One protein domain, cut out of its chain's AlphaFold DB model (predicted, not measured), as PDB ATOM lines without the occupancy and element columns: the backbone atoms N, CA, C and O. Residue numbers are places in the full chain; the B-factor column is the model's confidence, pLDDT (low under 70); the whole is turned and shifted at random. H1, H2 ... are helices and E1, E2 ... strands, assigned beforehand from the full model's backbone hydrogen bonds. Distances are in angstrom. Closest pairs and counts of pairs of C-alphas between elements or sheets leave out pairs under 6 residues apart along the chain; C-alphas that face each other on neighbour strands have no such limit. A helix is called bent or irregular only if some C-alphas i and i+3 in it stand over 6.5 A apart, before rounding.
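This is residues 388 to 580 of the 584 residues of the protein "Hypothetical protein" of Vannella sp. CB-2014 (UniProt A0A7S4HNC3). A narrow sheet of three strands is sandwiched between helices, with the long bent helix H5 lengthwise over one face and H2 and H3 over the other; H4 and the loose loop of residues 498 to 516 reach out past the sheet, and residues 501 to 506 and residues 509 to 519, of which 517 to 519 belong to H5, stick out. Part of the unnamed stretch 457 to 491 folds back beside E3, where residues 462 to 463 pair with 453 to 454. The printed part has 193 residues, with named elements in the order E1 E2 H1 H2 H3 E3 H4 H5 H6 H7; the sheet runs E2 E1 E3, antiparallel, and the class is mixed, helices and strands. It is only just loose, close to compact, with a radius of gyration of the C-alphas of 19.8 A, and elongated, spanning 67 by 36 by 35 A.

E1, residues 388 to 397, is the inner strand and forms a hairpin with E2, residues 402 to 406, antiparallel at 156 degrees, with N 404 and O 395 3.0 A apart. E3, residues 447 to 456, is antiparallel to E1 at 170 degrees, with N 392 and O 451 2.9 A apart. H1, residues 408 to 411, only grazes the sheet with residues 408 to 409. H2, residues 414 to 420, and H3, residues 424 to 442, only just touch, and only at the corner, with 3 pairs of C-alphas within 8 A, the closest Phe 420 and Phe 426 at 5.3 A. H3 is over E1 and E3 at a height over the sheet of 9.4 A. H4, residues 492 to 497, is not on the sheet and touches no helix. H5, residues 517 to 550, was assigned as one helix by its hydrogen bonds but is bent: C-alphas 536 and 539 are 6.7 A apart, and its arms H5a, residues 517 to 536, and H5b, residues 539 to 550, stand at a shallow tilt of 32 degrees. On the opposite face from H3, H5a is over E1 and E3 at a height of 10.2 A and runs along the strands, at 10 degrees to E3 on the local plane. H5b, on the same face as H5a, runs slantwise to the strands, at 33 degrees to E1 on the local plane; these helices and the sheet make three layers, with H5a and H5b on one face and H2 and H3 on the other. H6, residues 555 to 560, touches residues 543 to 547 of H5b, the closest C-alphas being Ala 547 and Lys 555 at 5.3 A. H7, residues 568 to 579, touches H2 about perpendicular at 77 degrees, with its residues 574 to 578 alone, the closest C-alphas being Arg 418 and Ala 578 at 5.6 A. Every O i to N i+4 pair is within hydrogen-bond range in H2, H3, H4, H5a, H5b, H6 and H7; H1 is too short for such a pair.

E1 begins at C-alpha 388 (-0.916, 26.433, -28.308) and is 30.5 A long; E3 measures 28.7 A and H3 26.3 A. H5a, 28.2 A long, begins at C-alpha 517 (13.878, 30.857, -17.372). H7 ends at C-alpha 579 (-3.129, 32.660, -23.989).

The C-alphas of Lys 443 and Thr 510 are the two farthest apart, 67.0 A. The printed part has no cut; the links E3 to H4 and H4 to H5 are long, of 35 and 19 residues. Mean pLDDT of the printed part is 88.3, and residues 497 to 509, 511 to 512 and 578 to 580 are under 70.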
ATOM      1  N   GLN A 388      -0.506  25.034 -28.462       90.12
ATOM      2  CA  GLN A 388      -0.916  26.433 -28.308       90.12
ATOM      3  C   GLN A 388      -1.291  26.970 -29.683       90.12
ATOM      4  O   GLN A 388      -0.429  27.036 -30.556       90.12
ATOM      5  N   CYS A 389      -2.565  27.298 -29.895       92.38
ATOM      6  CA  CYS A 389      -3.076  27.613 -31.225       92.38
ATOM      7  C   CYS A 389      -4.022  28.804 -31.227       92.38
ATOM      8  O   CYS A 389      -4.804  29.000 -30.292       92.38
ATOM      9  N   GLU A 390      -3.987  29.519 -32.340       93.19
ATOM     10  CA  GLU A 390      -4.963  30.522 -32.745       93.19
ATOM     11  C   GLU A 390      -5.790  29.963 -33.904       93.19
ATOM     12  O   GLU A 390      -5.310  29.116 -34.661       93.19
ATOM     13  N   ALA A 391      -7.031  30.427 -34.048       94.44
ATOM     14  CA  ALA A 391      -7.853  30.110 -35.211       94.44
ATOM     15  C   ALA A 391      -8.861  31.220 -35.534       94.44
ATOM     16  O   ALA A 391      -9.410  31.854 -34.627       94.44
ATOM     17  N   GLU A 392      -9.120  31.403 -36.825       93.94
ATOM     18  CA  GLU A 392     -10.164  32.253 -37.400       93.94
ATOM     19  C   GLU A 392     -10.970  31.437 -38.421       93.94
ATOM     20  O   GLU A 392     -10.435  30.566 -39.109       93.94
ATOM     21  N   LEU A 393     -12.272  31.707 -38.500       96.44
ATOM     22  CA  LEU A 393     -13.184  31.057 -39.437       96.44
ATOM     23  C   LEU A 393     -13.655  32.105 -40.439       96.44
ATOM     24  O   LEU A 393     -14.233  33.117 -40.049       96.44
ATOM     25  N   TYR A 394     -13.410  31.860 -41.718       97.88
ATOM     26  CA  TYR A 394     -13.757  32.746 -42.820       97.88
ATOM     27  C   TYR A 394     -14.873  32.130 -43.665       97.88
ATOM     28  O   TYR A 394     -14.964  30.911 -43.823       97.88
ATOM     29  N   VAL A 395     -15.749  32.984 -44.186       98.12
ATOM     30  CA  VAL A 395     -16.960  32.595 -44.912       98.12
ATOM     31  C   VAL A 395     -17.012  33.311 -46.251       98.12
ATOM     32  O   VAL A 395     -16.794  34.521 -46.321       98.12
ATOM     33  N   TYR A 396     -17.388  32.572 -47.293       98.12
ATOM     34  CA  TYR A 396     -17.814  33.121 -48.577       98.12
ATOM     35  C   TYR A 396     -19.246  32.667 -48.895       98.12
ATOM     36  O   TYR A 396     -19.638  31.540 -48.600       98.12
ATOM     37  N   MET A 397     -20.041  33.561 -49.478       97.31
ATOM     38  CA  MET A 397     -21.438  33.343 -49.852       97.31
ATOM     39  C   MET A 397     -21.553  33.423 -51.386       97.31
ATOM     40  O   MET A 397     -21.677  34.536 -51.908       97.31
ATOM     41  N   PRO A 398     -21.510  32.300 -52.131       95.19
ATOM     42  CA  PRO A 398     -21.336  32.322 -53.588       95.19
ATOM     43  C   PRO A 398     -22.416  33.093 -54.350       95.19
ATOM     44  O   PRO A 398     -22.107  33.894 -55.228       95.19
ATOM     45  N   GLU A 399     -23.683  32.912 -53.976       93.81
ATOM     46  CA  GLU A 399     -24.827  33.559 -54.629       93.81
ATOM     47  C   GLU A 399     -24.840  35.089 -54.471       93.81
ATOM     48  O   GLU A 399     -25.160  35.813 -55.412       93.81
ATOM     49  N   SER A 400     -24.511  35.599 -53.279       94.06
ATOM     50  CA  SER A 400     -24.444  37.045 -53.014       94.06
ATOM     51  C   SER A 400     -23.059  37.647 -53.299       94.06
ATOM     52  O   SER A 400     -22.910  38.874 -53.290       94.06
ATOM     53  N   ARG A 401     -22.066  36.793 -53.597       96.06
ATOM     54  CA  ARG A 401     -20.639  37.108 -53.784       96.06
ATOM     55  C   ARG A 401     -20.075  37.944 -52.634       96.06
ATOM     56  O   ARG A 401     -19.356  38.905 -52.873       96.06
ATOM     57  N   LEU A 402     -20.446  37.622 -51.393       96.50
ATOM     58  CA  LEU A 402     -20.013  38.327 -50.178       96.50
ATOM     59  C   LEU A 402     -19.058  37.466 -49.354       96.50
ATOM     60  O   LEU A 402     -19.242  36.253 -49.293       96.50
ATOM     61  N   TRP A 403     -18.111  38.086 -48.649       96.94
ATOM     62  CA  TRP A 403     -17.210  37.377 -47.734       96.94
ATOM     63  C   TRP A 403     -17.027  38.100 -46.397       96.94
ATOM     64  O   TRP A 403     -17.238  39.311 -46.299       96.94
ATOM     65  N   PHE A 404     -16.679  37.349 -45.351       96.00
ATOM     66  CA  PHE A 404     -16.431  37.882 -44.009       96.00
ATOM     67  C   PHE A 404     -15.670  36.896 -43.115       96.00
ATOM     68  O   PHE A 404     -15.795  35.682 -43.254       96.00
ATOM     69  N   GLU A 405     -14.938  37.432 -42.141       95.06
ATOM     70  CA  GLU A 405     -14.495  36.681 -40.962       95.06
ATOM     71  C   GLU A 405     -15.712  36.484 -40.031       95.06
ATOM     72  O   GLU A 405     -16.487  37.417 -39.789       95.06
ATOM     73  N   TYR A 406     -15.929  35.264 -39.543       93.44
ATOM     74  CA  TYR A 406     -17.051  34.911 -38.672       93.44
ATOM     75  C   TYR A 406     -16.696  35.172 -37.201       93.44
ATOM     76  O   TYR A 406     -15.629  34.744 -36.757       93.44
ATOM     77  N   PRO A 407     -17.578  35.799 -36.399       88.75
ATOM     78  CA  PRO A 407     -17.316  36.084 -34.990       88.75
ATOM     79  C   PRO A 407     -17.385  34.814 -34.122       88.75
ATOM     80  O   PRO A 407     -18.340  34.604 -33.375       88.75
ATOM     81  N   VAL A 408     -16.367  33.947 -34.200       88.69
ATOM     82  CA  VAL A 408     -16.250  32.708 -33.400       88.69
ATOM     83  C   VAL A 408     -16.385  33.006 -31.899       88.69
ATOM     84  O   VAL A 408     -17.050  32.269 -31.169       88.69
ATOM     85  N   ASN A 409     -15.825  34.137 -31.462       78.19
ATOM     86  CA  ASN A 409     -15.914  34.680 -30.106       78.19
ATOM     87  C   ASN A 409     -17.359  34.894 -29.617       78.19
ATOM     88  O   ASN A 409     -17.623  34.734 -28.429       78.19
ATOM     89  N   ASN A 410     -18.307  35.210 -30.505       81.25
ATOM     90  CA  ASN A 410     -19.701  35.433 -30.111       81.25
ATOM     91  C   ASN A 410     -20.427  34.116 -29.787       81.25
ATOM     92  O   ASN A 410     -21.452  34.138 -29.109       81.25
ATOM     93  N   PHE A 411     -19.920  32.968 -30.247       83.44
ATOM     94  CA  PHE A 411     -20.567  31.660 -30.082       83.44
ATOM     95  C   PHE A 411     -19.821  30.733 -29.117       83.44
ATOM     96  O   PHE A 411     -20.471  30.008 -28.360       83.44
ATOM     97  N   LEU A 412     -18.484  30.763 -29.116       87.69
ATOM     98  CA  LEU A 412     -17.635  29.890 -28.304       87.69
ATOM     99  C   LEU A 412     -16.971  30.663 -27.147       87.69
ATOM    100  O   LEU A 412     -16.033  31.426 -27.386       87.69
ATOM    101  N   PRO A 413     -17.371  30.429 -25.880       83.31
ATOM    102  CA  PRO A 413     -16.657  30.952 -24.715       83.31
ATOM    103  C   PRO A 413     -15.193  30.500 -24.692       83.31
ATOM    104  O   PRO A 413     -14.855  29.447 -25.226       83.31
ATOM    105  N   GLY A 414     -14.319  31.226 -23.989       83.69
ATOM    106  CA  GLY A 414     -12.861  31.024 -24.044       83.69
ATOM    107  C   GLY A 414     -12.312  29.621 -23.703       83.69
ATOM    108  O   GLY A 414     -11.148  29.351 -23.997       83.69
ATOM    109  N   ALA A 415     -13.104  28.722 -23.107       84.62
ATOM    110  CA  ALA A 415     -12.768  27.295 -22.983       84.62
ATOM    111  C   ALA A 415     -13.092  26.506 -24.269       84.62
ATOM    112  O   ALA A 415     -12.234  25.791 -24.781       84.62
ATOM    113  N   TYR A 416     -14.287  26.704 -24.832       90.38
ATOM    114  CA  TYR A 416     -14.701  26.141 -26.118       90.38
ATOM    115  C   TYR A 416     -13.828  26.653 -27.267       90.38
ATOM    116  O   TYR A 416     -13.379  25.851 -28.078       90.38
ATOM    117  N   TYR A 417     -13.525  27.958 -27.306       90.50
ATOM    118  CA  TYR A 417     -12.598  28.527 -28.291       90.50
ATOM    119  C   TYR A 417     -11.218  27.866 -28.195       90.50
ATOM    120  O   TYR A 417     -10.681  27.417 -29.201       90.50
ATOM    121  N   ARG A 418     -10.672  27.728 -26.976       90.06
ATOM    122  CA  ARG A 418      -9.372  27.084 -26.744       90.06
ATOM    123  C   ARG A 418      -9.332  25.647 -27.262       90.06
ATOM    124  O   ARG A 418      -8.318  25.268 -27.820       90.06
ATOM    125  N   GLU A 419     -10.386  24.854 -27.083       91.56
ATOM    126  CA  GLU A 419     -10.414  23.484 -27.617       91.56
ATOM    127  C   GLU A 419     -10.679  23.459 -29.136       91.56
ATOM    128  O   GLU A 419     -10.102  22.633 -29.840       91.56
ATOM    129  N   PHE A 420     -11.484  24.389 -29.663       94.00
ATOM    130  CA  PHE A 420     -11.722  24.568 -31.102       94.00
ATOM    131  C   PHE A 420     -10.440  24.899 -31.881       94.00
ATOM    132  O   PHE A 420     -10.233  24.324 -32.946       94.00
ATOM    133  N   THR A 421      -9.550  25.762 -31.365       93.56
ATOM    134  CA  THR A 421      -8.373  26.230 -32.132       93.56
ATOM    135  C   THR A 421      -7.371  25.133 -32.481       93.56
ATOM    136  O   THR A 421      -6.514  25.369 -33.329       93.56
ATOM    137  N   TYR A 422      -7.448  23.951 -31.855       92.38
ATOM    138  CA  TYR A 422      -6.482  22.871 -32.069       92.38
ATOM    139  C   TYR A 422      -7.072  21.484 -32.351       92.38
ATOM    140  O   TYR A 422      -6.287  20.570 -32.630       92.38
ATOM    141  N   ARG A 423      -8.398  21.303 -32.278       94.62
ATOM    142  CA  ARG A 423      -9.067  20.006 -32.464       94.62
ATOM    143  C   ARG A 423      -9.849  19.936 -33.782       94.62
ATOM    144  O   ARG A 423     -10.901  20.571 -33.875       94.62
ATOM    145  N   PRO A 424      -9.425  19.119 -34.764       94.94
ATOM    146  CA  PRO A 424     -10.117  19.016 -36.052       94.94
ATOM    147  C   PRO A 424     -11.575  18.541 -35.932       94.94
ATOM    148  O   PRO A 424     -12.452  19.051 -36.626       94.94
ATOM    149  N   ASP A 425     -11.873  17.646 -34.982       94.19
ATOM    150  CA  ASP A 425     -13.241  17.173 -34.732       94.19
ATOM    151  C   ASP A 425     -14.164  18.275 -34.187       94.19
ATOM    152  O   ASP A 425     -15.371  18.244 -34.418       94.19
ATOM    153  N   PHE A 426     -13.614  19.273 -33.490       95.38
ATOM    154  CA  PHE A 426     -14.369  20.430 -32.998       95.38
ATOM    155  C   PHE A 426     -14.473  21.523 -34.058       95.38
ATOM    156  O   PHE A 426     -15.526  22.148 -34.187       95.38
ATOM    157  N   MET A 427     -13.426  21.711 -34.865       96.31
ATOM    158  CA  MET A 427     -13.487  22.554 -36.057       96.31
ATOM    159  C   MET A 427     -14.654  22.126 -36.953       96.31
ATOM    160  O   MET A 427     -15.530  22.943 -37.223       96.31
ATOM    161  N   MET A 428     -14.754  20.837 -37.298       96.44
ATOM    162  CA  MET A 428     -15.852  20.318 -38.124       96.44
ATOM    163  C   MET A 428     -17.236  20.498 -37.497       96.44
ATOM    164  O   MET A 428     -18.157  20.964 -38.168       96.44
ATOM    165  N   GLN A 429     -17.402  20.209 -36.204       95.81
ATOM    166  CA  GLN A 429     -18.685  20.426 -35.524       95.81
ATOM    167  C   GLN A 429     -19.117  21.901 -35.533       95.81
ATOM    168  O   GLN A 429     -20.296  22.203 -35.731       95.81
ATOM    169  N   PHE A 430     -18.171  22.830 -35.370       95.94
ATOM    170  CA  PHE A 430     -18.463  24.260 -35.422       95.94
ATOM    171  C   PHE A 430     -18.704  24.768 -36.855       95.94
ATOM    172  O   PHE A 430     -19.574  25.618 -37.057       95.94
ATOM    173  N   VAL A 431     -18.021  24.207 -37.863       96.94
ATOM    174  CA  VAL A 431     -18.303  24.449 -39.291       96.94
ATOM    175  C   VAL A 431     -19.731  24.034 -39.635       96.94
ATOM    176  O   VAL A 431     -20.463  24.833 -40.212       96.94
ATOM    177  N   HIS A 432     -20.172  22.837 -39.236       95.62
ATOM    178  CA  HIS A 432     -21.542  22.370 -39.499       95.62
ATOM    179  C   HIS A 432     -22.603  23.196 -38.760       95.62
ATOM    180  O   HIS A 432     -23.632  23.532 -39.346       95.62
ATOM    181  N   SER A 433     -22.342  23.615 -37.517       94.06
ATOM    182  CA  SER A 433     -23.223  24.550 -36.798       94.06
ATOM    183  C   SER A 433     -23.317  25.914 -37.503       94.06
ATOM    184  O   SER A 433     -24.419  26.424 -37.724       94.06
ATOM    185  N   THR A 434     -22.180  26.461 -37.938       95.00
ATOM    186  CA  THR A 434     -22.092  27.729 -38.680       95.00
ATOM    187  C   THR A 434     -22.795  27.641 -40.038       95.00
ATOM    188  O   THR A 434     -23.559  28.537 -40.396       95.00
ATOM    189  N   LYS A 435     -22.607  26.532 -40.767       96.38
ATOM    190  CA  LYS A 435     -23.268  26.232 -42.044       96.38
ATOM    191  C   LYS A 435     -24.786  26.258 -41.899       96.38
ATOM    192  O   LYS A 435     -25.450  26.974 -42.647       96.38
ATOM    193  N   SER A 436     -25.324  25.539 -40.913       94.88
ATOM    194  CA  SER A 436     -26.765  25.509 -40.634       94.88
ATOM    195  C   SER A 436     -27.303  26.890 -40.256       94.88
ATOM    196  O   SER A 436     -28.279  27.333 -40.853       94.88
ATOM    197  N   HIS A 437     -26.634  27.625 -39.359       93.56
ATOM    198  CA  HIS A 437     -27.055  28.977 -38.970       93.56
ATOM    199  C   HIS A 437     -27.104  29.952 -40.161       93.56
ATOM    200  O   HIS A 437     -28.070  30.702 -40.336       93.56
ATOM    201  N   LEU A 438     -26.076  29.941 -41.014       94.44
ATOM    202  CA  LEU A 438     -26.007  30.804 -42.193       94.44
ATOM    203  C   LEU A 438     -27.014  30.396 -43.275       94.44
ATOM    204  O   LEU A 438     -27.628  31.280 -43.880       94.44
ATOM    205  N   PHE A 439     -27.236  29.097 -43.483       95.81
ATOM    206  CA  PHE A 439     -28.259  28.601 -44.401       95.81
ATOM    207  C   PHE A 439     -29.672  28.944 -43.909       95.81
ATOM    208  O   PHE A 439     -30.488  29.446 -44.678       95.81
ATOM    209  N   GLU A 440     -29.970  28.775 -42.619       95.12
ATOM    210  CA  GLU A 440     -31.257  29.167 -42.037       95.12
ATOM    211  C   GLU A 440     -31.534  30.663 -42.201       95.12
ATOM    212  O   GLU A 440     -32.651  31.037 -42.572       95.12
ATOM    213  N   LYS A 441     -30.521  31.504 -41.969       92.81
ATOM    214  CA  LYS A 441     -30.628  32.968 -42.005       92.81
ATOM    215  C   LYS A 441     -30.721  33.547 -43.418       92.81
ATOM    216  O   LYS A 441     -31.505  34.465 -43.634       92.81
ATOM    217  N   ASN A 442     -29.921  33.042 -44.359       92.62
ATOM    218  CA  ASN A 442     -29.777  33.638 -45.697       92.62
ATOM    219  C   ASN A 442     -30.459  32.821 -46.811       92.62
ATOM    220  O   ASN A 442     -30.688  33.360 -47.887       92.62
ATOM    221  N   LYS A 443     -30.779  31.541 -46.566       93.31
ATOM    222  CA  LYS A 443     -31.219  30.531 -47.559       93.31
ATOM    223  C   LYS A 443     -30.192  30.197 -48.651       93.31
ATOM    224  O   LYS A 443     -30.547  29.574 -49.644       93.31
ATOM    225  N   GLN A 444     -28.928  30.548 -48.415       92.56
ATOM    226  CA  GLN A 444     -27.788  30.314 -49.307       92.56
ATOM    227  C   GLN A 444     -26.801  29.352 -48.640       92.56
ATOM    228  O   GLN A 444     -26.614  29.424 -47.421       92.56
ATOM    229  N   MET A 445     -26.153  28.472 -49.407       95.56
ATOM    230  CA  MET A 445     -25.079  27.619 -48.875       95.56
ATOM    231  C   MET A 445     -23.779  28.429 -48.729       95.56
ATOM    232  O   MET A 445     -23.326  28.997 -49.723       95.56
ATOM    233  N   PRO A 446     -23.165  28.499 -47.534       97.69
ATOM    234  CA  PRO A 446     -21.852  29.112 -47.365       97.69
ATOM    235  C   PRO A 446     -20.730  28.150 -47.774       97.69
ATOM    236  O   PRO A 446     -20.808  26.945 -47.526       97.69
ATOM    237  N   GLU A 447     -19.641  28.704 -48.293       98.25
ATOM    238  CA  GLU A 447     -18.320  28.083 -48.202       98.25
ATOM    239  C   GLU A 447     -17.649  28.546 -46.905       98.25
ATOM    240  O   GLU A 447     -17.762  29.717 -46.527       98.25
ATOM    241  N   ILE A 448     -16.974  27.634 -46.203       98.50
ATOM    242  CA  ILE A 448     -16.376  27.886 -44.890       98.50
ATOM    243  C   ILE A 448     -14.937  27.378 -44.872       98.50
ATOM    244  O   ILE A 448     -14.676  26.208 -45.139       98.50
ATOM    245  N   TYR A 449     -14.026  28.263 -44.480       98.38
ATOM    246  CA  TYR A 449     -12.587  28.040 -44.422       98.38
ATOM    247  C   TYR A 449     -12.100  28.293 -42.993       98.38
ATOM    248  O   TYR A 449     -12.548  29.242 -42.346       98.38
ATOM    249  N   ILE A 450     -11.191  27.464 -42.479       97.94
ATOM    250  CA  ILE A 450     -10.560  27.692 -41.170       97.94
ATOM    251  C   ILE A 450      -9.070  27.916 -41.364       97.94
ATOM    252  O   ILE A 450      -8.349  27.045 -41.851       97.94
ATOM    253  N   TYR A 451      -8.612  29.067 -40.891       97.62
ATOM    254  CA  TYR A 451      -7.207  29.332 -40.652       97.62
ATOM    255  C   TYR A 451      -6.911  28.953 -39.208       97.62
ATOM    256  O   TYR A 451      -7.534  29.471 -38.283       97.62
ATOM    257  N   SER A 452      -5.975  28.036 -39.005       96.50
ATOM    258  CA  SER A 452      -5.462  27.683 -37.687       96.50
ATOM    259  C   SER A 452      -3.958  27.509 -37.775       96.50
ATOM    260  O   SER A 452      -3.461  26.819 -38.666       96.50
ATOM    261  N   ALA A 453      -3.240  28.101 -36.826       96.25
ATOM    262  CA  ALA A 453      -1.820  27.863 -36.633       96.25
ATOM    263  C   ALA A 453      -1.543  27.465 -35.191       96.25
ATOM    264  O   ALA A 453      -2.213  27.901 -34.252       96.25
ATOM    265  N   CYS A 454      -0.540  26.610 -35.036       94.75
ATOM    266  CA  CYS A 454      -0.256  25.897 -33.814       94.75
ATOM    267  C   CYS A 454       1.238  25.824 -33.534       94.75
ATOM    268  O   CYS A 454       2.051  25.502 -34.397       94.75
ATOM    269  N   ARG A 455       1.567  26.017 -32.263       91.88
ATOM    270  CA  ARG A 455       2.843  25.678 -31.647       91.88
ATOM    271  C   ARG A 455       2.675  24.350 -30.909       91.88
ATOM    272  O   ARG A 455       1.757  24.225 -30.094       91.88
ATOM    273  N   LEU A 456       3.523  23.356 -31.180       92.81
ATOM    274  CA  LEU A 456       3.486  22.055 -30.496       92.81
ATOM    275  C   LEU A 456       4.766  21.837 -29.688       92.81
ATOM    276  O   LEU A 456       5.841  21.619 -30.255       92.81
ATOM    277  N   ASN A 457       4.615  21.821 -28.362       91.19
ATOM    278  CA  ASN A 457       5.683  21.664 -27.381       91.19
ATOM    279  C   ASN A 457       6.764  22.754 -27.502       91.19
ATOM    280  O   ASN A 457       6.617  23.834 -26.922       91.19
ATOM    281  N   PHE A 458       7.818  22.466 -28.265       83.50
ATOM    282  CA  PHE A 458       8.997  23.314 -28.453       83.50
ATOM    283  C   PHE A 458       9.258  23.722 -29.906       83.50
ATOM    284  O   PHE A 458      10.208  24.466 -30.138       83.50
ATOM    285  N   ARG A 459       8.439  23.244 -30.852       88.94
ATOM    286  CA  ARG A 459       8.509  23.609 -32.273       88.94
ATOM    287  C   ARG A 459       8.061  25.048 -32.490       88.94
ATOM    288  O   ARG A 459       7.135  25.488 -31.803       88.94
ATOM    289  N   ARG A 460       8.644  25.705 -33.496       88.31
ATOM    290  CA  ARG A 460       8.106  26.928 -34.121       88.31
ATOM    291  C   ARG A 460       6.636  26.769 -34.549       88.31
ATOM    292  O   ARG A 460       6.100  25.657 -34.615       88.31
ATOM    293  N   VAL A 461       5.970  27.886 -34.820       91.94
ATOM    294  CA  VAL A 461       4.567  27.929 -35.242       91.94
ATOM    295  C   VAL A 461       4.416  27.405 -36.675       91.94
ATOM    296  O   VAL A 461       5.157  27.790 -37.574       91.94
ATOM    297  N   ALA A 462       3.411  26.560 -36.910       94.31
ATOM    298  CA  ALA A 462       3.018  26.127 -38.251       94.31
ATOM    299  C   ALA A 462       1.493  26.130 -38.414       94.31
ATOM    300  O   ALA A 462       0.761  25.939 -37.439       94.31
ATOM    301  N   MET A 463       1.007  26.302 -39.646       96.62
ATOM    302  CA  MET A 463      -0.409  26.103 -39.975       96.62
ATOM    303  C   MET A 463      -0.825  24.664 -39.635       96.62
ATOM    304  O   MET A 463      -0.152  23.722 -40.047       96.62
ATOM    305  N   LEU A 464      -1.912  24.494 -38.879       97.19
ATOM    306  CA  LEU A 464      -2.539  23.200 -38.584       97.19
ATOM    307  C   LEU A 464      -3.510  22.787 -39.697       97.19
ATOM    308  O   LEU A 464      -3.634  21.600 -39.989       97.19
ATOM    309  N   THR A 465      -4.201  23.757 -40.296       97.44
ATOM    310  CA  THR A 465      -5.177  23.546 -41.369       97.44
ATOM    311  C   THR A 465      -4.633  24.000 -42.717       97.44
ATOM    312  O   THR A 465      -3.845  24.942 -42.790       97.44
ATOM    313  N   ASP A 466      -5.092  23.358 -43.790       96.88
ATOM    314  CA  ASP A 466      -5.054  23.937 -45.132       96.88
ATOM    315  C   ASP A 466      -6.180  24.988 -45.253       96.88
ATOM    316  O   ASP A 466      -7.361  24.623 -45.222       96.88
ATOM    317  N   PRO A 467      -5.861  26.292 -45.388       96.12
ATOM    318  CA  PRO A 467      -6.861  27.351 -45.478       96.12
ATOM    319  C   PRO A 467      -7.575  27.416 -46.840       96.12
ATOM    320  O   PRO A 467      -8.411  28.293 -47.039       96.12
ATOM    321  N   ARG A 468      -7.242  26.541 -47.801       96.44
ATOM    322  CA  ARG A 468      -7.830  26.507 -49.154       96.44
ATOM    323  C   ARG A 468      -8.920  25.444 -49.324       96.44
ATOM    324  O   ARG A 468      -9.578  25.426 -50.364       96.44
ATOM    325  N   VAL A 469      -9.155  24.591 -48.324       97.06
ATOM    326  CA  VAL A 469     -10.216  23.569 -48.360       97.06
ATOM    327  C   VAL A 469     -11.533  24.134 -47.825       97.06
ATOM    328  O   VAL A 469     -11.598  24.613 -46.694       97.06
ATOM    329  N   ASN A 470     -12.609  24.025 -48.614       97.38
ATOM    330  CA  ASN A 470     -13.961  24.329 -48.142       97.38
ATOM    331  C   ASN A 470     -14.451  23.223 -47.191       97.38
ATOM    332  O   ASN A 470     -14.880  22.150 -47.618       97.38
ATOM    333  N   LEU A 471     -14.429  23.496 -45.889       97.69
ATOM    334  CA  LEU A 471     -14.869  22.557 -44.859       97.69
ATOM    335  C   LEU A 471     -16.398  22.405 -44.814       97.69
ATOM    336  O   LEU A 471     -16.894  21.418 -44.277       97.69
ATOM    337  N   ALA A 472     -17.167  23.325 -45.414       96.75
ATOM    338  CA  ALA A 472     -18.626  23.203 -45.476       96.75
ATOM    339  C   ALA A 472     -19.100  22.011 -46.334       96.75
ATOM    340  O   ALA A 472     -20.255  21.599 -46.211       96.75
ATOM    341  N   GLU A 473     -18.241  21.450 -47.188       95.06
ATOM    342  CA  GLU A 473     -18.523  20.262 -48.010       95.06
ATOM    343  C   GLU A 473     -18.109  18.938 -47.342       95.06
ATOM    344  O   GLU A 473     -18.539  17.875 -47.788       95.06
ATOM    345  N   ARG A 474     -17.309  18.982 -46.267       95.31
ATOM    346  CA  ARG A 474     -16.766  17.795 -45.585       95.31
ATOM    347  C   ARG A 474     -17.726  17.220 -44.546       95.31
ATOM    348  O   ARG A 474     -18.551  17.939 -43.980       95.31
ATOM    349  N   ASP A 475     -17.615  15.921 -44.271       92.94
ATOM    350  CA  ASP A 475     -18.446  15.259 -43.259       92.94
ATOM    351  C   ASP A 475     -17.991  15.601 -41.831       92.94
ATOM    352  O   ASP A 475     -16.802  15.734 -41.545       92.94
ATOM    353  N   ILE A 476     -18.945  15.735 -40.910       90.50
ATOM    354  CA  ILE A 476     -18.679  16.095 -39.510       90.50
ATOM    355  C   ILE A 476     -17.840  15.037 -38.763       90.50
ATOM    356  O   ILE A 476     -17.128  15.371 -37.814       90.50
ATOM    357  N   TRP A 477     -17.880  13.782 -39.220       91.12
ATOM    358  CA  TRP A 477     -17.192  12.621 -38.657       91.12
ATOM    359  C   TRP A 477     -16.252  11.931 -39.668       91.12
ATOM    360  O   TRP A 477     -16.034  10.719 -39.590       91.12
ATOM    361  N   GLU A 478     -15.679  12.700 -40.602       86.56
ATOM    362  CA  GLU A 478     -14.755  12.227 -41.644       86.56
ATOM    363  C   GLU A 478     -13.620  11.336 -41.081       86.56
ATOM    364  O   GLU A 478     -12.984  11.651 -40.069       86.56
ATOM    365  N   TRP A 479     -13.368  10.181 -41.717       78.69
ATOM    366  CA  TRP A 479     -12.278   9.289 -41.308       78.69
ATOM    367  C   TRP A 479     -10.966   9.813 -41.896       78.69
ATOM    368  O   TRP A 479     -10.710   9.676 -43.091       78.69
ATOM    369  N   THR A 480     -10.098  10.317 -41.014       83.62
ATOM    370  CA  THR A 480      -8.944  11.179 -41.335       83.62
ATOM    371  C   THR A 480      -9.364  12.586 -41.765       83.62
ATOM    372  O   THR A 480     -10.497  12.814 -42.167       83.62
ATOM    373  N   TYR A 481      -8.429  13.526 -41.657       87.69
ATOM    374  CA  TYR A 481      -8.604  14.910 -42.077       87.69
ATOM    375  C   TYR A 481      -7.447  15.230 -43.024       87.69
ATOM    376  O   TYR A 481      -6.310  15.370 -42.577       87.69
ATOM    377  N   ASP A 482      -7.713  15.258 -44.328       90.69
ATOM    378  CA  ASP A 482      -6.719  15.556 -45.372       90.69
ATOM    379  C   ASP A 482      -6.335  17.046 -45.400       90.69
ATOM    380  O   ASP A 482      -5.195  17.393 -45.690       90.69
ATOM    381  N   TRP A 483      -7.265  17.906 -44.985       94.31
ATOM    382  CA  TRP A 483      -7.102  19.337 -44.718       94.31
ATOM    383  C   TRP A 483      -6.324  19.655 -43.428       94.31
ATOM    384  O   TRP A 483      -6.201  20.827 -43.066       94.31
ATOM    385  N   ILE A 484      -5.796  18.648 -42.721       96.25
ATOM    386  CA  ILE A 484      -4.862  18.840 -41.605       96.25
ATOM    387  C   ILE A 484      -3.433  18.597 -42.084       96.25
ATOM    388  O   ILE A 484      -3.094  17.538 -42.612       96.25
ATOM    389  N   THR A 485      -2.578  19.592 -41.857       95.88
ATOM    390  CA  THR A 485      -1.167  19.570 -42.247       95.88
ATOM    391  C   THR A 485      -0.392  18.464 -41.529       95.88
ATOM    392  O   THR A 485      -0.789  17.967 -40.470       95.88
ATOM    393  N   GLN A 486       0.769  18.090 -42.070       94.12
ATOM    394  CA  GLN A 486       1.694  17.239 -41.323       94.12
ATOM    395  C   GLN A 486       2.270  17.992 -40.118       94.12
ATOM    396  O   GLN A 486       2.469  19.207 -40.160       94.12
ATOM    397  N   LYS A 487       2.562  17.250 -39.042       94.06
ATOM    398  CA  LYS A 487       3.265  17.784 -37.868       94.06
ATOM    399  C   LYS A 487       4.593  18.396 -38.336       94.06
ATOM    400  O   LYS A 487       5.344  17.676 -38.992       94.06
ATOM    401  N   PRO A 488       4.915  19.656 -37.986       91.69
ATOM    402  CA  PRO A 488       6.212  20.224 -38.327       91.69
ATOM    403  C   PRO A 488       7.344  19.353 -37.770       91.69
ATOM    404  O   PRO A 488       7.314  18.913 -36.612       91.69
ATOM    405  N   GLU A 489       8.345  19.091 -38.607       88.75
ATOM    406  CA  GLU A 489       9.598  18.497 -38.153       88.75
ATOM    407  C   GLU A 489      10.387  19.506 -37.305       88.75
ATOM    408  O   GLU A 489       9.951  20.633 -37.064       88.75
ATOM    409  N   LEU A 490      11.524  19.070 -36.769       85.81
ATOM    410  CA  LEU A 490      12.385  19.911 -35.949       85.81
ATOM    411  C   LEU A 490      13.523  20.449 -36.801       85.81
ATOM    412  O   LEU A 490      14.188  19.679 -37.492       85.81
ATOM    413  N   THR A 491      13.760  21.755 -36.724       84.62
ATOM    414  CA  THR A 491      14.920  22.370 -37.374       84.62
ATOM    415  C   THR A 491      16.223  21.816 -36.793       84.62
ATOM    416  O   THR A 491      16.272  21.389 -35.636       84.62
ATOM    417  N   GLU A 492      17.310  21.850 -37.569       81.62
ATOM    418  CA  GLU A 492      18.630  21.436 -37.070       81.62
ATOM    419  C   GLU A 492      19.045  22.245 -35.829       81.62
ATOM    420  O   GLU A 492      19.607  21.684 -34.891       81.62
ATOM    421  N   GLU A 493      18.673  23.528 -35.768       78.94
ATOM    422  CA  GLU A 493      18.840  24.391 -34.592       78.94
ATOM    423  C   GLU A 493      18.104  23.836 -33.360       78.94
ATOM    424  O   GLU A 493      18.712  23.664 -32.307       78.94
ATOM    425  N   GLU A 494      16.817  23.490 -33.476       78.62
ATOM    426  CA  GLU A 494      16.026  22.899 -32.380       78.62
ATOM    427  C   GLU A 494      16.492  21.483 -31.996       78.62
ATOM    428  O   GLU A 494      16.223  21.016 -30.887       78.62
ATOM    429  N   ILE A 495      17.189  20.783 -32.894       75.31
ATOM    430  CA  ILE A 495      17.835  19.493 -32.621       75.31
ATOM    431  C   ILE A 495      19.165  19.677 -31.879       75.31
ATOM    432  O   ILE A 495      19.462  18.883 -30.989       75.31
ATOM    433  N   GLN A 496      19.934  20.718 -32.201       71.38
ATOM    434  CA  GLN A 496      21.204  21.037 -31.544       71.38
ATOM    435  C   GLN A 496      21.002  21.693 -30.166       71.38
ATOM    436  O   GLN A 496      21.721  21.368 -29.225       71.38
ATOM    437  N   GLN A 497      20.003  22.573 -30.021       65.75
ATOM    438  CA  GLN A 497      19.680  23.265 -28.763       65.75
ATOM    439  C   GLN A 497      19.113  22.334 -27.677       65.75
ATOM    440  O   GLN A 497      19.240  22.631 -26.491       65.75
ATOM    441  N   LEU A 498      18.481  21.221 -28.064       60.09
ATOM    442  CA  LEU A 498      17.899  20.235 -27.148       60.09
ATOM    443  C   LEU A 498      18.626  18.896 -27.324       60.09
ATOM    444  O   LEU A 498      18.183  18.072 -28.133       60.09
ATOM    445  N   PRO A 499      19.744  18.678 -26.600       50.75
ATOM    446  CA  PRO A 499      20.708  17.626 -26.903       50.75
ATOM    447  C   PRO A 499      20.085  16.233 -26.789       50.75
ATOM    448  O   PRO A 499      19.919  15.684 -25.700       50.75
ATOM    449  N   TRP A 500      19.750  15.658 -27.945       49.06
ATOM    450  CA  TRP A 500      19.330  14.268 -28.071       49.06
ATOM    451  C   TRP A 500      19.681  13.704 -29.449       49.06
ATOM    452  O   TRP A 500      18.864  13.684 -30.376       49.06
ATOM    453  N   ASN A 501      20.919  13.223 -29.541       46.06
ATOM    454  CA  ASN A 501      21.251  12.008 -30.277       46.06
ATOM    455  C   ASN A 501      20.608  10.789 -29.573       46.06
ATOM    456  O   ASN A 501      20.361  10.831 -28.370       46.06
ATOM    457  N   PHE A 502      20.352   9.684 -30.290       48.22
ATOM    458  CA  PHE A 502      19.690   8.474 -29.746       48.22
ATOM    459  C   PHE A 502      20.595   7.635 -28.810       48.22
ATOM    460  O   PHE A 502      20.483   6.416 -28.707       48.22
ATOM    461  N   GLU A 503      21.533   8.272 -28.121       48.91
ATOM    462  CA  GLU A 503      22.302   7.637 -27.064       48.91
ATOM    463  C   GLU A 503      21.476   7.626 -25.775       48.91
ATOM    464  O   GLU A 503      20.828   8.611 -25.421       48.91
ATOM    465  N   TRP A 504      21.577   6.551 -24.989       57.44
ATOM    466  CA  TRP A 504      21.175   6.573 -23.576       57.44
ATOM    467  C   TRP A 504      22.225   7.313 -22.728       57.44
ATOM    468  O   TRP A 504      22.666   6.823 -21.687       57.44
ATOM    469  N   ASN A 505      22.674   8.482 -23.199       57.03
ATOM    470  CA  ASN A 505      23.608   9.311 -22.463       57.03
ATOM    471  C   ASN A 505      22.840  10.092 -21.384       57.03
ATOM    472  O   ASN A 505      21.815  10.726 -21.622       57.03
ATOM    473  N   PHE A 506      23.325  10.004 -20.148       67.19
ATOM    474  CA  PHE A 506      22.791  10.772 -19.024       67.19
ATOM    475  C   PHE A 506      23.550  12.101 -18.888       67.19
ATOM    476  O   PHE A 506      23.718  12.616 -17.787       67.19
ATOM    477  N   ASN A 507      24.019  12.664 -20.010       67.44
ATOM    478  CA  ASN A 507      24.850  13.871 -20.041       67.44
ATOM    479  C   ASN A 507      24.096  15.096 -19.495       67.44
ATOM    480  O   ASN A 507      24.710  16.035 -18.995       67.44
ATOM    481  N   TRP A 508      22.761  15.048 -19.497       69.31
ATOM    482  CA  TRP A 508      21.893  16.018 -18.831       69.31
ATOM    483  C   TRP A 508      22.039  16.042 -17.297       69.31
ATOM    484  O   TRP A 508      21.740  17.067 -16.695       69.31
ATOM    485  N   LEU A 509      22.558  14.988 -16.651       68.25
ATOM    486  CA  LEU A 509      22.958  15.029 -15.230       68.25
ATOM    487  C   LEU A 509      24.213  15.886 -14.998       68.25
ATOM    488  O   LEU A 509      24.432  16.359 -13.885       68.25
ATOM    489  N   THR A 510      25.037  16.056 -16.035       70.56
ATOM    490  CA  THR A 510      26.295  16.818 -16.016       70.56
ATOM    491  C   THR A 510      26.197  18.178 -16.715       70.56
ATOM    492  O   THR A 510      27.199  18.885 -16.792       70.56
ATOM    493  N   LEU A 511      25.013  18.563 -17.210       69.12
ATOM    494  CA  LEU A 511      24.783  19.919 -17.711       69.12
ATOM    495  C   LEU A 511      24.924  20.948 -16.572       69.12
ATOM    496  O   LEU A 511      24.621  20.628 -15.415       69.12
ATOM    497  N   PRO A 512      25.349  22.188 -16.878       66.75
ATOM    498  CA  PRO A 512      25.365  23.270 -15.905       66.75
ATOM    499  C   PRO A 512      24.000  23.465 -15.239       66.75
ATOM    500  O   PRO A 512      22.956  23.452 -15.892       66.75
ATOM    501  N   TRP A 513      24.009  23.711 -13.929       79.69
ATOM    502  CA  TRP A 513      22.817  24.117 -13.178       79.69
ATOM    503  C   TRP A 513      22.575  25.619 -13.378       79.69
ATOM    504  O   TRP A 513      22.625  26.418 -12.447       79.69
ATOM    505  N   GLU A 514      22.353  25.994 -14.635       82.81
ATOM    506  CA  GLU A 514      22.058  27.355 -15.073       82.81
ATOM    507  C   GLU A 514      20.551  27.622 -15.089       82.81
ATOM    508  O   GLU A 514      19.729  26.721 -15.271       82.81
ATOM    509  N   ASN A 515      20.183  28.887 -14.879       87.19
ATOM    510  CA  ASN A 515      18.794  29.318 -14.916       87.19
ATOM    511  C   ASN A 515      18.334  29.453 -16.378       87.19
ATOM    512  O   ASN A 515      18.810  30.326 -17.098       87.19
ATOM    513  N   THR A 516      17.401  28.591 -16.782       87.31
ATOM    514  CA  THR A 516      16.826  28.502 -18.143       87.31
ATOM    515  C   THR A 516      15.617  29.414 -18.378       87.31
ATOM    516  O   THR A 516      15.098  29.510 -19.491       87.31
ATOM    517  N   ILE A 517      15.120  30.077 -17.331       89.44
ATOM    518  CA  ILE A 517      13.878  30.857 -17.372       89.44
ATOM    519  C   ILE A 517      13.971  32.102 -18.273       89.44
ATOM    520  O   ILE A 517      12.984  32.367 -18.964       89.44
ATOM    521  N   PRO A 518      15.089  32.858 -18.333       90.56
ATOM    522  CA  PRO A 518      15.237  33.958 -19.289       90.56
ATOM    523  C   PRO A 518      15.105  33.498 -20.747       90.56
ATOM    524  O   PRO A 518      14.341  34.088 -21.505       90.56
ATOM    525  N   GLN A 519      15.780  32.405 -21.112       87.31
ATOM    526  CA  GLN A 519      15.782  31.821 -22.455       87.31
ATOM    527  C   GLN A 519      14.386  31.298 -22.819       87.31
ATOM    528  O   GLN A 519      13.892  31.562 -23.912       87.31
ATOM    529  N   LEU A 520      13.708  30.621 -21.885       87.38
ATOM    530  CA  LEU A 520      12.330  30.169 -22.085       87.38
ATOM    531  C   LEU A 520      11.356  31.344 -22.257       87.38
ATOM    532  O   LEU A 520      10.525  31.304 -23.159       87.38
ATOM    533  N   LYS A 521      11.466  32.406 -21.446       89.06
ATOM    534  CA  LYS A 521      10.644  33.621 -21.602       89.06
ATOM    535  C   LYS A 521      10.903  34.321 -22.938       89.06
ATOM    536  O   LYS A 521       9.943  34.750 -23.569       89.06
ATOM    537  N   GLN A 522      12.161  34.400 -23.377       89.81
ATOM    538  CA  GLN A 522      12.516  34.943 -24.688       89.81
ATOM    539  C   GLN A 522      11.882  34.117 -25.815       89.81
ATOM    540  O   GLN A 522      11.116  34.682 -26.594       89.81
ATOM    541  N   LYS A 523      12.095  32.791 -25.847       85.44
ATOM    542  CA  LYS A 523      11.501  31.932 -26.884       85.44
ATOM    543  C   LYS A 523       9.975  32.041 -26.903       85.44
ATOM    544  O   LYS A 523       9.394  32.194 -27.966       85.44
ATOM    545  N   GLN A 524       9.312  32.070 -25.743       86.06
ATOM    546  CA  GLN A 524       7.858  32.275 -25.692       86.06
ATOM    547  C   GLN A 524       7.396  33.634 -26.243       86.06
ATOM    548  O   GLN A 524       6.279  33.732 -26.750       86.06
ATOM    549  N   GLN A 525       8.212  34.683 -26.133       87.50
ATOM    550  CA  GLN A 525       7.905  35.996 -26.701       87.50
ATOM    551  C   GLN A 525       8.136  36.023 -28.222       87.50
ATOM    552  O   GLN A 525       7.359  36.651 -28.937       87.50
ATOM    553  N   GLU A 526       9.152  35.315 -28.716       88.62
ATOM    554  CA  GLU A 526       9.414  35.114 -30.148       88.62
ATOM    555  C   GLU A 526       8.295  34.274 -30.794       88.62
ATOM    556  O   GLU A 526       7.667  34.725 -31.750       88.62
ATOM    557  N   ASP A 527       7.947  33.134 -30.185       86.38
ATOM    558  CA  ASP A 527       6.819  32.263 -30.546       86.38
ATOM    559  C   ASP A 527       5.485  33.045 -30.653       86.38
ATOM    560  O   ASP A 527       4.665  32.808 -31.543       86.38
ATOM    561  N   LEU A 528       5.247  33.991 -29.732       86.94
ATOM    562  CA  LEU A 528       4.067  34.866 -29.742       86.94
ATOM    563  C   LEU A 528       4.071  35.858 -30.907       86.94
ATOM    564  O   LEU A 528       3.008  36.137 -31.461       86.94
ATOM    565  N   VAL A 529       5.232  36.425 -31.245       91.06
ATOM    566  CA  VAL A 529       5.371  37.385 -32.349       91.06
ATOM    567  C   VAL A 529       5.225  36.672 -33.693       91.06
ATOM    568  O   VAL A 529       4.535  37.193 -34.567       91.06
ATOM    569  N   GLU A 530       5.773  35.462 -33.835       92.00
ATOM    570  CA  GLU A 530       5.570  34.595 -35.004       92.00
ATOM    571  C   GLU A 530       4.075  34.272 -35.189       92.00
ATOM    572  O   GLU A 530       3.497  34.582 -36.235       92.00
ATOM    573  N   MET A 531       3.410  33.777 -34.134       92.12
ATOM    574  CA  MET A 531       1.966  33.502 -34.141       92.12
ATOM    575  C   MET A 531       1.139  34.750 -34.483       92.12
ATOM    576  O   MET A 531       0.232  34.681 -35.309       92.12
ATOM    577  N   GLN A 532       1.431  35.901 -33.868       91.19
ATOM    578  CA  GLN A 532       0.657  37.123 -34.098       91.19
ATOM    579  C   GLN A 532       0.868  37.695 -35.505       91.19
ATOM    580  O   GLN A 532      -0.078  38.218 -36.085       91.19
ATOM    581  N   THR A 533       2.073  37.571 -36.068       93.56
ATOM    582  CA  THR A 533       2.369  37.995 -37.445       93.56
ATOM    583  C   THR A 533       1.574  37.159 -38.448       93.56
ATOM    584  O   THR A 533       0.905  37.721 -39.311       93.56
ATOM    585  N   LEU A 534       1.569  35.832 -38.275       93.75
ATOM    586  CA  LEU A 534       0.814  34.898 -39.112       93.75
ATOM    587  C   LEU A 534      -0.704  35.129 -39.017       93.75
ATOM    588  O   LEU A 534      -1.378  35.232 -40.038       93.75
ATOM    589  N   VAL A 535      -1.231  35.290 -37.798       92.25
ATOM    590  CA  VAL A 535      -2.646  35.628 -37.554       92.25
ATOM    591  C   VAL A 535      -3.037  36.946 -38.226       92.25
ATOM    592  O   VAL A 535      -4.098  37.030 -38.837       92.25
ATOM    593  N   ASN A 536      -2.184  37.972 -38.156       92.75
ATOM    594  CA  ASN A 536      -2.470  39.264 -38.777       92.75
ATOM    595  C   ASN A 536      -2.547  39.180 -40.314       92.75
ATOM    596  O   ASN A 536      -3.293  39.955 -40.907       92.75
ATOM    597  N   SER A 537      -1.822  38.258 -40.963       95.81
ATOM    598  CA  SER A 537      -1.838  38.119 -42.430       95.81
ATOM    599  C   SER A 537      -3.003  37.295 -42.988       95.81
ATOM    600  O   SER A 537      -3.288  37.402 -44.178       95.81
ATOM    601  N   TRP A 538      -3.691  36.483 -42.173       96.75
ATOM    602  CA  TRP A 538      -4.800  35.625 -42.634       96.75
ATOM    603  C   TRP A 538      -5.931  36.402 -43.313       96.75
ATOM    604  O   TRP A 538      -6.555  35.904 -44.246       96.75
ATOM    605  N   HIS A 539      -6.163  37.635 -42.872       95.19
ATOM    606  CA  HIS A 539      -7.222  38.485 -43.392       95.19
ATOM    607  C   HIS A 539      -6.954  38.961 -44.828       95.19
ATOM    608  O   HIS A 539      -7.821  38.865 -45.699       95.19
ATOM    609  N   ASP A 540      -5.734  39.442 -45.081       96.25
ATOM    610  CA  ASP A 540      -5.260  39.833 -46.411       96.25
ATOM    611  C   ASP A 540      -5.140  38.621 -47.343       96.25
ATOM    612  O   ASP A 540      -5.547  38.691 -48.501       96.25
ATOM    613  N   ASP A 541      -4.640  37.495 -46.826       97.69
ATOM    614  CA  ASP A 541      -4.507  36.243 -47.570       97.69
ATOM    615  C   ASP A 541      -5.870  35.653 -47.982       97.69
ATOM    616  O   ASP A 541      -6.016  35.192 -49.114       97.69
ATOM    617  N   PHE A 542      -6.892  35.716 -47.118       97.75
ATOM    618  CA  PHE A 542      -8.238  35.271 -47.486       97.75
ATOM    619  C   PHE A 542      -8.907  36.209 -48.496       97.75
ATOM    620  O   PHE A 542      -9.539  35.724 -49.436       97.75
ATOM    621  N   ARG A 543      -8.745  37.538 -48.367       97.00
ATOM    622  CA  ARG A 543      -9.195  38.479 -49.410       97.00
ATOM    623  C   ARG A 543      -8.563  38.125 -50.750       97.00
ATOM    624  O   ARG A 543      -9.277  38.055 -51.746       97.00
ATOM    625  N   ASP A 544      -7.249  37.930 -50.779       97.56
ATOM    626  CA  ASP A 544      -6.503  37.684 -52.011       97.56
ATOM    627  C   ASP A 544      -6.913  36.344 -52.648       97.56
ATOM    628  O   ASP A 544      -7.228  36.305 -53.834       97.56
ATOM    629  N   PHE A 545      -7.069  35.283 -51.848       97.56
ATOM    630  CA  PHE A 545      -7.658  34.012 -52.288       97.56
ATOM    631  C   PHE A 545      -9.066  34.176 -52.884       97.56
ATOM    632  O   PHE A 545      -9.375  33.582 -53.917       97.56
ATOM    633  N   ILE A 546      -9.927  34.987 -52.262       97.38
ATOM    634  CA  ILE A 546     -11.280  35.261 -52.765       97.38
ATOM    635  C   ILE A 546     -11.251  36.119 -54.041       97.38
ATOM    636  O   ILE A 546     -12.054  35.871 -54.943       97.38
ATOM    637  N   ALA A 547     -10.324  37.074 -54.158       97.12
ATOM    638  CA  ALA A 547     -10.113  37.867 -55.368       97.12
ATOM    639  C   ALA A 547      -9.709  36.976 -56.554       97.12
ATOM    640  O   ALA A 547     -10.357  37.014 -57.601       97.12
ATOM    641  N   ASP A 548      -8.712  36.111 -56.361       97.12
ATOM    642  CA  ASP A 548      -8.220  35.191 -57.388       97.12
ATOM    643  C   ASP A 548      -9.273  34.129 -57.768       97.12
ATOM    644  O   ASP A 548      -9.448  33.823 -58.947       97.12
ATOM    645  N   LYS A 549     -10.009  33.576 -56.789       96.56
ATOM    646  CA  LYS A 549     -10.983  32.488 -57.013       96.56
ATOM    647  C   LYS A 549     -12.339  32.960 -57.561       96.56
ATOM    648  O   LYS A 549     -13.012  32.178 -58.232       96.56
ATOM    649  N   TYR A 550     -12.761  34.201 -57.283       96.50
ATOM    650  CA  TYR A 550     -14.123  34.677 -57.599       96.50
ATOM    651  C   TYR A 550     -14.230  36.043 -58.274       96.50
ATOM    652  O   TYR A 550     -15.347  36.425 -58.635       96.50
ATOM    653  N   PHE A 551     -13.142  36.796 -58.427       95.69
ATOM    654  CA  PHE A 551     -13.163  38.156 -58.981       95.69
ATOM    655  C   PHE A 551     -12.039  38.402 -59.998       95.69
ATOM    656  O   PHE A 551     -11.651  39.545 -60.211       95.69
ATOM    657  N   ASP A 552     -11.516  37.344 -60.627       94.81
ATOM    658  CA  ASP A 552     -10.486  37.416 -61.678       94.81
ATOM    659  C   ASP A 552      -9.198  38.163 -61.239       94.81
ATOM    660  O   ASP A 552      -8.489  38.750 -62.057       94.81
ATOM    661  N   GLY A 553      -8.898  38.149 -59.931       93.94
ATOM    662  CA  GLY A 553      -7.783  38.869 -59.302       93.94
ATOM    663  C   GLY A 553      -8.107  40.301 -58.840       93.94
ATOM    664  O   GLY A 553      -7.238  40.973 -58.280       93.94
ATOM    665  N   ASP A 554      -9.337  40.793 -59.029       95.19
ATOM    666  CA  ASP A 554      -9.755  42.135 -58.599       95.19
ATOM    667  C   ASP A 554      -9.948  42.223 -57.074       95.19
ATOM    668  O   ASP A 554     -11.003  41.910 -56.504       95.19
ATOM    669  N   LYS A 555      -8.897  42.713 -56.409       94.88
ATOM    670  CA  LYS A 555      -8.864  42.961 -54.964       94.88
ATOM    671  C   LYS A 555      -9.767  44.115 -54.525       94.88
ATOM    672  O   LYS A 555     -10.224  44.089 -53.384       94.88
ATOM    673  N   ASP A 556     -10.072  45.085 -55.385       95.06
ATOM    674  CA  ASP A 556     -10.943  46.214 -55.038       95.06
ATOM    675  C   ASP A 556     -12.419  45.804 -55.070       95.06
ATOM    676  O   ASP A 556     -13.167  46.120 -54.139       95.06
ATOM    677  N   THR A 557     -12.830  44.991 -56.050       93.69
ATOM    678  CA  THR A 557     -14.139  44.323 -55.996       93.69
ATOM    679  C   THR A 557     -14.215  43.366 -54.805       93.69
ATOM    680  O   THR A 557     -15.233  43.369 -54.110       93.69
ATOM    681  N   ALA A 558     -13.160  42.600 -54.497       93.25
ATOM    682  CA  ALA A 558     -13.143  41.751 -53.304       93.25
ATOM    683  C   ALA A 558     -13.304  42.574 -52.008       93.25
ATOM    684  O   ALA A 558     -14.171  42.250 -51.194       93.25
ATOM    685  N   ASN A 559     -12.564  43.676 -51.840       94.50
ATOM    686  CA  ASN A 559     -12.718  44.620 -50.723       94.50
ATOM    687  C   ASN A 559     -14.158  45.161 -50.630       94.50
ATOM    688  O   ASN A 559     -14.776  45.118 -49.569       94.50
ATOM    689  N   HIS A 560     -14.745  45.608 -51.746       95.38
ATOM    690  CA  HIS A 560     -16.117  46.134 -51.770       95.38
ATOM    691  C   HIS A 560     -17.195  45.073 -51.456       95.38
ATOM    692  O   HIS A 560     -18.330  45.406 -51.114       95.38
ATOM    693  N   ARG A 561     -16.853  43.782 -51.555       95.62
ATOM    694  CA  ARG A 561     -17.718  42.641 -51.213       95.62
ATOM    695  C   ARG A 561     -17.517  42.104 -49.795       95.62
ATOM    696  O   ARG A 561     -18.213  41.165 -49.393       95.62
ATOM    697  N   GLN A 562     -16.612  42.702 -49.029       95.44
ATOM    698  CA  GLN A 562     -16.383  42.351 -47.638       95.44
ATOM    699  C   GLN A 562     -17.544  42.800 -46.731       95.44
ATOM    700  O   GLN A 562     -18.154  43.853 -46.928       95.44
ATOM    701  N   LYS A 563     -17.822  42.029 -45.676       93.62
ATOM    702  CA  LYS A 563     -18.594  42.477 -44.509       93.62
ATOM    703  C   LYS A 563     -17.753  42.388 -43.237       93.62
ATOM    704  O   LYS A 563     -17.183  41.346 -42.929       93.62
ATOM    705  N   HIS A 564     -17.735  43.460 -42.452       87.19
ATOM    706  CA  HIS A 564     -17.134  43.458 -41.118       87.19
ATOM    707  C   HIS A 564     -18.200  43.059 -40.087       87.19
ATOM    708  O   HIS A 564     -19.181  43.777 -39.901       87.19
ATOM    709  N   LEU A 565     -18.029  41.898 -39.445       83.50
ATOM    710  CA  LEU A 565     -18.983  41.329 -38.476       83.50
ATOM    711  C   LEU A 565     -18.377  41.078 -37.080       83.50
ATOM    712  O   LEU A 565     -19.026  40.465 -36.235       83.50
ATOM    713  N   ILE A 566     -17.144  41.531 -36.840       77.69
ATOM    714  CA  ILE A 566     -16.350  41.197 -35.650       77.69
ATOM    715  C   ILE A 566     -16.030  42.443 -34.828       77.69
ATOM    716  O   ILE A 566     -15.620  43.470 -35.365       77.69
ATOM    717  N   ASN A 567     -16.159  42.313 -33.507       77.19
ATOM    718  CA  ASN A 567     -15.610  43.263 -32.550       77.19
ATOM    719  C   ASN A 567     -14.152  42.885 -32.231       77.19
ATOM    720  O   ASN A 567     -13.888  41.909 -31.525       77.19
ATOM    721  N   THR A 568     -13.195  43.668 -32.736       77.88
ATOM    722  CA  THR A 568     -11.754  43.424 -32.555       77.88
ATOM    723  C   THR A 568     -11.349  43.332 -31.079       77.88
ATOM    724  O   THR A 568     -10.537  42.479 -30.726       77.88
ATOM    725  N   ALA A 569     -11.956  44.139 -30.202       77.62
ATOM    726  CA  ALA A 569     -11.633  44.148 -28.773       77.62
ATOM    727  C   ALA A 569     -12.072  42.854 -28.062       77.62
ATOM    728  O   ALA A 569     -11.337  42.317 -27.234       77.62
ATOM    729  N   GLU A 570     -13.236  42.303 -28.421       73.06
ATOM    730  CA  GLU A 570     -13.695  41.000 -27.913       73.06
ATOM    731  C   GLU A 570     -12.825  39.853 -28.445       73.06
ATOM    732  O   GLU A 570     -12.484  38.937 -27.692       73.06
ATOM    733  N   ARG A 571     -12.407  39.919 -29.720       79.38
ATOM    734  CA  ARG A 571     -11.463  38.961 -30.318       79.38
ATOM    735  C   ARG A 571     -10.135  38.955 -29.556       79.38
ATOM    736  O   ARG A 571      -9.671  37.895 -29.142       79.38
ATOM    737  N   GLU A 572      -9.549  40.122 -29.295       80.31
ATOM    738  CA  GLU A 572      -8.317  40.253 -28.502       80.31
ATOM    739  C   GLU A 572      -8.490  39.783 -27.050       80.31
ATOM    740  O   GLU A 572      -7.620  39.085 -26.520       80.31
ATOM    741  N   GLN A 573      -9.629  40.074 -26.414       79.19
ATOM    742  CA  GLN A 573      -9.943  39.586 -25.068       79.19
ATOM    743  C   GLN A 573     -10.019  38.048 -25.017       79.19
ATOM    744  O   GLN A 573      -9.484  37.433 -24.091       79.19
ATOM    745  N   MET A 574     -10.633  37.416 -26.021       73.31
ATOM    746  CA  MET A 574     -10.720  35.955 -26.142       73.31
ATOM    747  C   MET A 574      -9.349  35.321 -26.396       73.31
ATOM    748  O   MET A 574      -8.997  34.351 -25.721       73.31
ATOM    749  N   ARG A 575      -8.532  35.913 -27.277       78.12
ATOM    750  CA  ARG A 575      -7.132  35.507 -27.504       78.12
ATOM    751  C   ARG A 575      -6.301  35.608 -26.232       78.12
ATOM    752  O   ARG A 575      -5.639  34.647 -25.847       78.12
ATOM    753  N   SER A 576      -6.404  36.721 -25.511       77.00
ATOM    754  CA  SER A 576      -5.767  36.911 -24.205       77.00
ATOM    755  C   SER A 576      -6.213  35.846 -23.188       77.00
ATOM    756  O   SER A 576      -5.383  35.272 -22.479       77.00
ATOM    757  N   PHE A 577      -7.499  35.476 -23.168       72.00
ATOM    758  CA  PHE A 577      -8.007  34.399 -22.313       72.00
ATOM    759  C   PHE A 577      -7.530  32.995 -22.738       72.00
ATOM    760  O   PHE A 577      -7.256  32.160 -21.873       72.00
ATOM    761  N   ALA A 578      -7.375  32.719 -24.035       67.31
ATOM    762  CA  ALA A 578      -6.783  31.477 -24.539       67.31
ATOM    763  C   ALA A 578      -5.280  31.388 -24.200       67.31
ATOM    764  O   ALA A 578      -4.813  30.369 -23.685       67.31
ATOM    765  N   ARG A 579      -4.545  32.495 -24.369       67.75
ATOM    766  CA  ARG A 579      -3.129  32.660 -23.989       67.75
ATOM    767  C   ARG A 579      -2.909  32.674 -22.469       67.75
ATOM    768  O   ARG A 579      -1.798  32.416 -22.001       67.75
ATOM    769  N   LYS A 580      -3.952  32.893 -21.661       65.31
ATOM    770  CA  LYS A 580      -3.876  32.847 -20.192       65.31
ATOM    771  C   LYS A 580      -3.392  31.470 -19.717       65.31
ATOM    772  O   LYS A 580      -3.941  30.434 -20.106       65.31
TER     773      LYS A 580